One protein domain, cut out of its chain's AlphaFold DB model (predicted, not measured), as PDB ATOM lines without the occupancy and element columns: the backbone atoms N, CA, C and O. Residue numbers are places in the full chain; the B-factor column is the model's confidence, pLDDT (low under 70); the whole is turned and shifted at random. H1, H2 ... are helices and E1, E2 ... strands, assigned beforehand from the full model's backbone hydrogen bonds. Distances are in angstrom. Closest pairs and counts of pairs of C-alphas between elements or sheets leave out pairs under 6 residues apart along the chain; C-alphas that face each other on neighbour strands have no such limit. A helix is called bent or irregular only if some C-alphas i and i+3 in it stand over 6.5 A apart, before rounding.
ATOM      1  N   TYR A 175      93.012 109.225 162.162       55.66
ATOM      2  CA  TYR A 175      94.026 110.240 162.401       55.66
ATOM      3  C   TYR A 175      93.540 111.573 161.800       55.66
ATOM      4  O   TYR A 175      93.108 111.597 160.640       55.66
ATOM      5  N   ASP A 176      93.605 112.664 162.561       56.62
ATOM      6  CA  ASP A 176      93.488 114.042 162.099       56.62
ATOM      7  C   ASP A 176      94.666 114.316 161.166       56.62
ATOM      8  O   ASP A 176      95.754 114.762 161.552       56.62
ATOM      9  N   VAL A 177      94.421 113.973 159.902       56.12
ATOM     10  CA  VAL A 177      95.389 114.045 158.814       56.12
ATOM     11  C   VAL A 177      96.009 115.433 158.751       56.12
ATOM     12  O   VAL A 177      97.197 115.529 158.492       56.12
ATOM     13  N   TYR A 178      95.262 116.500 159.045       58.47
ATOM     14  CA  TYR A 178      95.780 117.865 158.997       58.47
ATOM     15  C   TYR A 178      96.793 118.110 160.118       58.47
ATOM     16  O   TYR A 178      97.957 118.403 159.839       58.47
ATOM     17  N   ARG A 179      96.399 117.882 161.379       66.06
ATOM     18  CA  ARG A 179      97.277 118.087 162.543       66.06
ATOM     19  C   ARG A 179      98.542 117.227 162.494       66.06
ATOM     20  O   ARG A 179      99.599 117.675 162.940       66.06
ATOM     21  N   ILE A 180      98.453 116.003 161.977       70.31
ATOM     22  CA  ILE A 180      99.603 115.095 161.887       70.31
ATOM     23  C   ILE A 180     100.438 115.356 160.625       70.31
ATOM     24  O   ILE A 180     101.665 115.293 160.713       70.31
ATOM     25  N   CYS A 181      99.845 115.725 159.482       70.75
ATOM     26  CA  CYS A 181     100.619 116.126 158.301       70.75
ATOM     27  C   CYS A 181     101.457 117.380 158.556       70.75
ATOM     28  O   CYS A 181     102.620 117.370 158.169       70.75
ATOM     29  N   ASP A 182     100.941 118.400 159.247       75.88
ATOM     30  CA  ASP A 182     101.715 119.613 159.562       75.88
ATOM     31  C   ASP A 182     102.981 119.282 160.380       75.88
ATOM     32  O   ASP A 182     104.082 119.754 160.079       75.88
ATOM     33  N   LEU A 183     102.843 118.408 161.385       78.44
ATOM     34  CA  LEU A 183     103.950 117.946 162.229       78.44
ATOM     35  C   LEU A 183     104.941 117.055 161.460       78.44
ATOM     36  O   LEU A 183     106.157 117.208 161.610       78.44
ATOM     37  N   LEU A 184     104.442 116.150 160.612       82.50
ATOM     38  CA  LEU A 184     105.274 115.309 159.751       82.50
ATOM     39  C   LEU A 184     106.014 116.134 158.689       82.50
ATOM     40  O   LEU A 184     107.187 115.870 158.440       82.50
ATOM     41  N   GLU A 185     105.385 117.145 158.087       82.81
ATOM     42  CA  GLU A 185     106.012 118.006 157.079       82.81
ATOM     43  C   GLU A 185     107.097 118.894 157.701       82.81
ATOM     44  O   GLU A 185     108.194 119.009 157.143       82.81
ATOM     45  N   ALA A 186     106.841 119.468 158.881       83.06
ATOM     46  CA  ALA A 186     107.844 120.213 159.639       83.06
ATOM     47  C   ALA A 186     109.066 119.335 159.967       83.06
ATOM     48  O   ALA A 186     110.206 119.717 159.687       83.06
ATOM     49  N   GLN A 187     108.847 118.122 160.479       81.81
ATOM     50  CA  GLN A 187     109.936 117.198 160.803       81.81
ATOM     51  C   GLN A 187     110.648 116.641 159.552       81.81
ATOM     52  O   GLN A 187     111.855 116.375 159.589       81.81
ATOM     53  N   TYR A 188     109.936 116.491 158.431       81.62
ATOM     54  CA  TYR A 188     110.520 116.109 157.143       81.62
ATOM     55  C   TYR A 188     111.463 117.197 156.623       81.62
ATOM     56  O   TYR A 188     112.601 116.890 156.268       81.62
ATOM     57  N   LYS A 189     111.044 118.471 156.662       84.88
ATOM     58  CA  LYS A 189     111.895 119.626 156.321       84.88
ATOM     59  C   LYS A 189     113.171 119.646 157.165       84.88
ATOM     60  O   LYS A 189     114.261 119.684 156.600       84.88
ATOM     61  N   LEU A 190     113.059 119.476 158.485       82.31
ATOM     62  CA  LEU A 190     114.224 119.379 159.377       82.31
ATOM     63  C   LEU A 190     115.135 118.181 159.041       82.31
ATOM     64  O   LEU A 190     116.357 118.314 159.073       82.31
ATOM     65  N   SER A 191     114.573 117.024 158.674       82.38
ATOM     66  CA  SER A 191     115.361 115.848 158.259       82.38
ATOM     67  C   SER A 191     116.091 116.066 156.927       82.38
ATOM     68  O   SER A 191     117.224 115.609 156.780       82.38
ATOM     69  N   VAL A 192     115.485 116.798 155.985       82.38
ATOM     70  CA  VAL A 192     116.109 117.207 154.715       82.38
ATOM     71  C   VAL A 192     117.234 118.215 154.961       82.38
ATOM     72  O   VAL A 192     118.358 117.987 154.520       82.38
ATOM     73  N   GLU A 193     116.956 119.302 155.684       85.00
ATOM     74  CA  GLU A 193     117.894 120.409 155.928       85.00
ATOM     75  C   GLU A 193     119.100 119.991 156.778       85.00
ATOM     76  O   GLU A 193     120.229 120.389 156.497       85.00
ATOM     77  N   GLN A 194     118.878 119.168 157.806       83.12
ATOM     78  CA  GLN A 194     119.929 118.716 158.725       83.12
ATOM     79  C   GLN A 194     120.560 117.376 158.303       83.12
ATOM     80  O   GLN A 194     121.439 116.868 159.001       83.12
ATOM     81  N   GLY A 195     120.090 116.761 157.210       79.25
ATOM     82  CA  GLY A 195     120.520 115.435 156.746       79.25
ATOM     83  C   GLY A 195     120.168 114.275 157.691       79.25
ATOM     84  O   GLY A 195     120.746 113.194 157.578       79.25
ATOM     85  N   GLN A 196     119.246 114.476 158.639       76.25
ATOM     86  CA  GLN A 196     118.956 113.549 159.744       76.25
ATOM     87  C   GLN A 196     117.954 112.444 159.373       76.25
ATOM     88  O   GLN A 196     116.960 112.207 160.057       76.25
ATOM     89  N   TRP A 197     118.257 111.727 158.296       81.75
ATOM     90  CA  TRP A 197     117.523 110.540 157.864       81.75
ATOM     91  C   TRP A 197     117.695 109.366 158.839       81.75
ATOM     92  O   TRP A 197     118.701 109.251 159.539       81.75
ATOM     93  N   GLY A 198     116.711 108.467 158.881       75.00
ATOM     94  CA  GLY A 198     116.734 107.247 159.696       75.00
ATOM     95  C   GLY A 198     116.563 107.463 161.205       75.00
ATOM     96  O   GLY A 198     116.452 106.482 161.942       75.00
ATOM     97  N   LYS A 199     116.501 108.712 161.688       76.31
ATOM     98  CA  LYS A 199     116.182 108.994 163.091       76.31
ATOM     99  C   LYS A 199     114.722 108.667 163.398       76.31
ATOM    100  O   LYS A 199     113.823 109.004 162.631       76.31
ATOM    101  N   ARG A 200     114.507 108.058 164.566       79.69
ATOM    102  CA  ARG A 200     113.194 107.976 165.211       79.69
ATOM    103  C   ARG A 200     112.830 109.340 165.782       79.69
ATOM    104  O   ARG A 200     113.672 109.979 166.411       79.69
ATOM    105  N   PHE A 201     111.582 109.739 165.599       79.00
ATOM    106  CA  PHE A 201     110.964 110.847 166.315       79.00
ATOM    107  C   PHE A 201     109.567 110.438 166.779       79.00
ATOM    108  O   PHE A 201     108.958 109.525 166.221       79.00
ATOM    109  N   GLU A 202     109.085 111.102 167.820       79.44
ATOM    110  CA  GLU A 202     107.806 110.814 168.458       79.44
ATOM    111  C   GLU A 202     106.854 111.988 168.251       79.44
ATOM    112  O   GLU A 202     107.219 113.136 168.508       79.44
ATOM    113  N   LEU A 203     105.637 111.693 167.795       76.12
ATOM    114  CA  LEU A 203     104.516 112.630 167.818       76.12
ATOM    115  C   LEU A 203     103.489 112.145 168.850       76.12
ATOM    116  O   LEU A 203     103.351 110.930 169.020       76.12
ATOM    117  N   PRO A 204     102.742 113.044 169.519       69.19
ATOM    118  CA  PRO A 204     101.639 112.639 170.382       69.19
ATOM    119  C   PRO A 204     100.637 111.799 169.587       69.19
ATOM    120  O   PRO A 204     100.144 112.246 168.550       69.19
ATOM    121  N   SER A 205     100.347 110.593 170.072       69.75
ATOM    122  CA  SER A 205      99.316 109.740 169.489       69.75
ATOM    123  C   SER A 205      97.945 110.391 169.668       69.75
ATOM    124  O   SER A 205      97.709 111.148 170.612       69.75
ATOM    125  N   GLU A 206      97.038 110.098 168.746       64.69
ATOM    126  CA  GLU A 206      95.678 110.639 168.748       64.69
ATOM    127  C   GLU A 206      94.695 109.801 169.575       64.69
ATOM    128  O   GLU A 206      93.559 110.211 169.820       64.69
ATOM    129  N   ASP A 207      95.142 108.640 170.059       64.56
ATOM    130  CA  ASP A 207      94.407 107.870 171.051       64.56
ATOM    131  C   ASP A 207      94.086 108.755 172.270       64.56
ATOM    132  O   ASP A 207      94.969 109.342 172.900       64.56
ATOM    133  N   ARG A 208      92.800 108.821 172.637       62.19
ATOM    134  CA  ARG A 208      92.300 109.574 173.800       62.19
ATOM    135  C   ARG A 208      92.891 109.083 175.127       62.19
ATOM    136  O   ARG A 208      92.805 109.792 176.127       62.19
ATOM    137  N   ARG A 209      93.477 107.882 175.137       66.81
ATOM    138  CA  ARG A 209      94.206 107.269 176.261       66.81
ATOM    139  C   ARG A 209      95.630 107.832 176.403       66.81
ATOM    140  O   ARG A 209      96.250 107.648 177.448       66.81
ATOM    141  N   GLY A 210      96.114 108.557 175.393       64.31
ATOM    142  CA  GLY A 210      97.434 109.177 175.339       64.31
ATOM    143  C   GLY A 210      98.562 108.213 174.962       64.31
ATOM    144  O   GLY A 210      98.399 106.997 174.901       64.31
ATOM    145  N   GLY A 211      99.739 108.785 174.707       71.25
ATOM    146  CA  GLY A 211     100.942 108.074 174.274       71.25
ATOM    147  C   GLY A 211     101.626 108.794 173.114       71.25
ATOM    148  O   GLY A 211     101.152 109.834 172.664       71.25
ATOM    149  N   ASN A 212     102.721 108.222 172.613       72.75
ATOM    150  CA  ASN A 212     103.453 108.728 171.451       72.75
ATOM    151  C   ASN A 212     103.521 107.660 170.353       72.75
ATOM    152  O   ASN A 212     103.803 106.492 170.644       72.75
ATOM    153  N   ASP A 213     103.305 108.062 169.101       71.25
ATOM    154  CA  ASP A 213     103.555 107.250 167.907       71.25
ATOM    155  C   ASP A 213     104.937 107.580 167.321       71.25
ATOM    156  O   ASP A 213     105.352 108.741 167.278       71.25
ATOM    157  N   VAL A 214     105.674 106.539 166.917       75.31
ATOM    158  CA  VAL A 214     107.085 106.628 166.507       75.31
ATOM    159  C   VAL A 214     107.195 106.585 164.987       75.31
ATOM    160  O   VAL A 214     106.811 105.602 164.355       75.31
ATOM    161  N   PHE A 215     107.806 107.615 164.411       78.19
ATOM    162  CA  PHE A 215     107.980 107.788 162.973       78.19
ATOM    163  C   PHE A 215     109.469 107.800 162.592       78.19
ATOM    164  O   PHE A 215     110.335 108.137 163.404       78.19
ATOM    165  N   ILE A 216     109.775 107.409 161.349       81.69
ATOM    166  CA  ILE A 216     111.132 107.389 160.780       81.69
ATOM    167  C   ILE A 216     111.052 107.840 159.318       81.69
ATOM    168  O   ILE A 216     110.353 107.215 158.520       81.69
ATOM    169  N   PHE A 217     111.808 108.875 158.940       80.75
ATOM    170  CA  PHE A 217     111.989 109.241 157.532       80.75
ATOM    171  C   PHE A 217     113.222 108.554 156.944       80.75
ATOM    172  O   PHE A 217     114.350 108.787 157.383       80.75
ATOM    173  N   TYR A 218     113.019 107.730 155.919       78.00
ATOM    174  CA  TYR A 218     114.099 107.140 155.128       78.00
ATOM    175  C   TYR A 218     114.503 108.084 153.990       78.00
ATOM    176  O   TYR A 218     113.653 108.756 153.410       78.00
ATOM    177  N   SER A 219     115.799 108.137 153.668       73.69
ATOM    178  CA  SER A 219     116.290 108.974 152.567       73.69
ATOM    179  C   SER A 219     115.731 108.484 151.224       73.69
ATOM    180  O   SER A 219     115.832 107.290 150.938       73.69
ATOM    181  N   PRO A 220     115.226 109.370 150.346       66.88
ATOM    182  CA  PRO A 220     114.759 108.979 149.017       66.88
ATOM    183  C   PRO A 220     115.889 108.501 148.086       66.88
ATOM    184  O   PRO A 220     115.605 108.065 146.974       66.88
ATOM    185  N   GLN A 221     117.158 108.591 148.508       62.81
ATOM    186  CA  GLN A 221     118.324 108.181 147.715       62.81
ATOM    187  C   GLN A 221     118.903 106.807 148.102       62.81
ATOM    188  O   GLN A 221     119.831 106.349 147.442       62.81
ATOM    189  N   VAL A 222     118.357 106.109 149.110       52.91
ATOM    190  CA  VAL A 222     118.686 104.685 149.352       52.91
ATOM    191  C   VAL A 222     117.797 103.754 148.522       52.91
ATOM    192  O   VAL A 222     117.062 102.919 149.044       52.91
ATOM    193  N   SER A 223     117.883 103.898 147.199       45.69
ATOM    194  CA  SER A 223     117.469 102.851 146.264       45.69
ATOM    195  C   SER A 223     118.554 101.772 146.191       45.69
ATOM    196  O   SER A 223     119.664 102.063 145.739       45.69
ATOM    197  N   LEU A 224     118.216 100.555 146.625       40.88
ATOM    198  CA  LEU A 224     118.910  99.321 146.234       40.88
ATOM    199  C   LEU A 224     118.526  98.924 144.798       40.88
ATOM    200  O   LEU A 224     117.365  99.199 144.417       40.88
TER     201      LEU A 224
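What this domain is: This is residues 175 to 224 of the 224 residues of an uncharacterized protein of Trichobilharzia regenti (UniProt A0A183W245). Picture a slim hairpin of two antiparallel strands, E1 and E2, with one longer helix, H1, over one of its faces and no named element over the other. The helix and the hairpin meet only loosely; the link from E1 to E2 lies toward one end of the long axis, and the last residues after E2 run to the other end. The printed part has 50 residues with one named helix and two named strands, in the order H1, E1, E2 along the chain, and the class is mixed, helices and strands. The whole is loose, with a radius of gyration of the C-alphas of 12.3 A, and its outline is a rod of 38 by 18 by 18 A.

How they stand to each other: Begin with the sheet, where E1, residues 200 to 204, and E2, residues 212 to 216, form a hairpin. They are antiparallel neighbours, with 146 degrees between their N-to-C directions. Look at the C-alphas of Glu 202 and Val 214, which face each other at 4.7 A. Two backbone pairs to look up are N 201 and O 215 at 3.0 A and N 213 and O 203 at 2.9 A, both within hydrogen-bond range. Now move to H1, residues 177 to 193. The closest C-alphas of H1 and E1 are those of Leu 183 and Leu 203, 7.7 A apart, the one pair within 8 A, and the two centres are 11.0 A apart. H1 and E2 are near each other, with 6 pairs of C-alphas within 10 A and no pair within 8 A. Along the backbone of H1, 12 of 13 O i to N i+4 pairs are within hydrogen-bond range, and the helix is not bent.

Where its parts are: Find C-alpha 200 at (113.194, 107.976, 165.211), where E1 begins; from there the strand covers 13.5 A to C-alpha 204. E2 covers 13.2 A from C-alpha 212 to C-alpha 216, and you find its end at (111.132, 107.389, 160.780). For H1, start at C-alpha 177, at (95.389, 114.045, 158.814), and go on to C-alpha 193, 23.6 A away.

The domain as a whole: The two C-alphas farthest apart are those of Arg 209, in the link from E1 to E2, and Leu 224, the chain's last residue, at 39.7 A. The printed part has no cut. The links from H1 to E1, 6 residues, and from E1 to E2, 7 residues, are both short. In the B-factor column the mean pLDDT of the printed part is 72.3, and the model's confidence is under 70 at residues 175 to 179, 204 to 210 and 220 to 224.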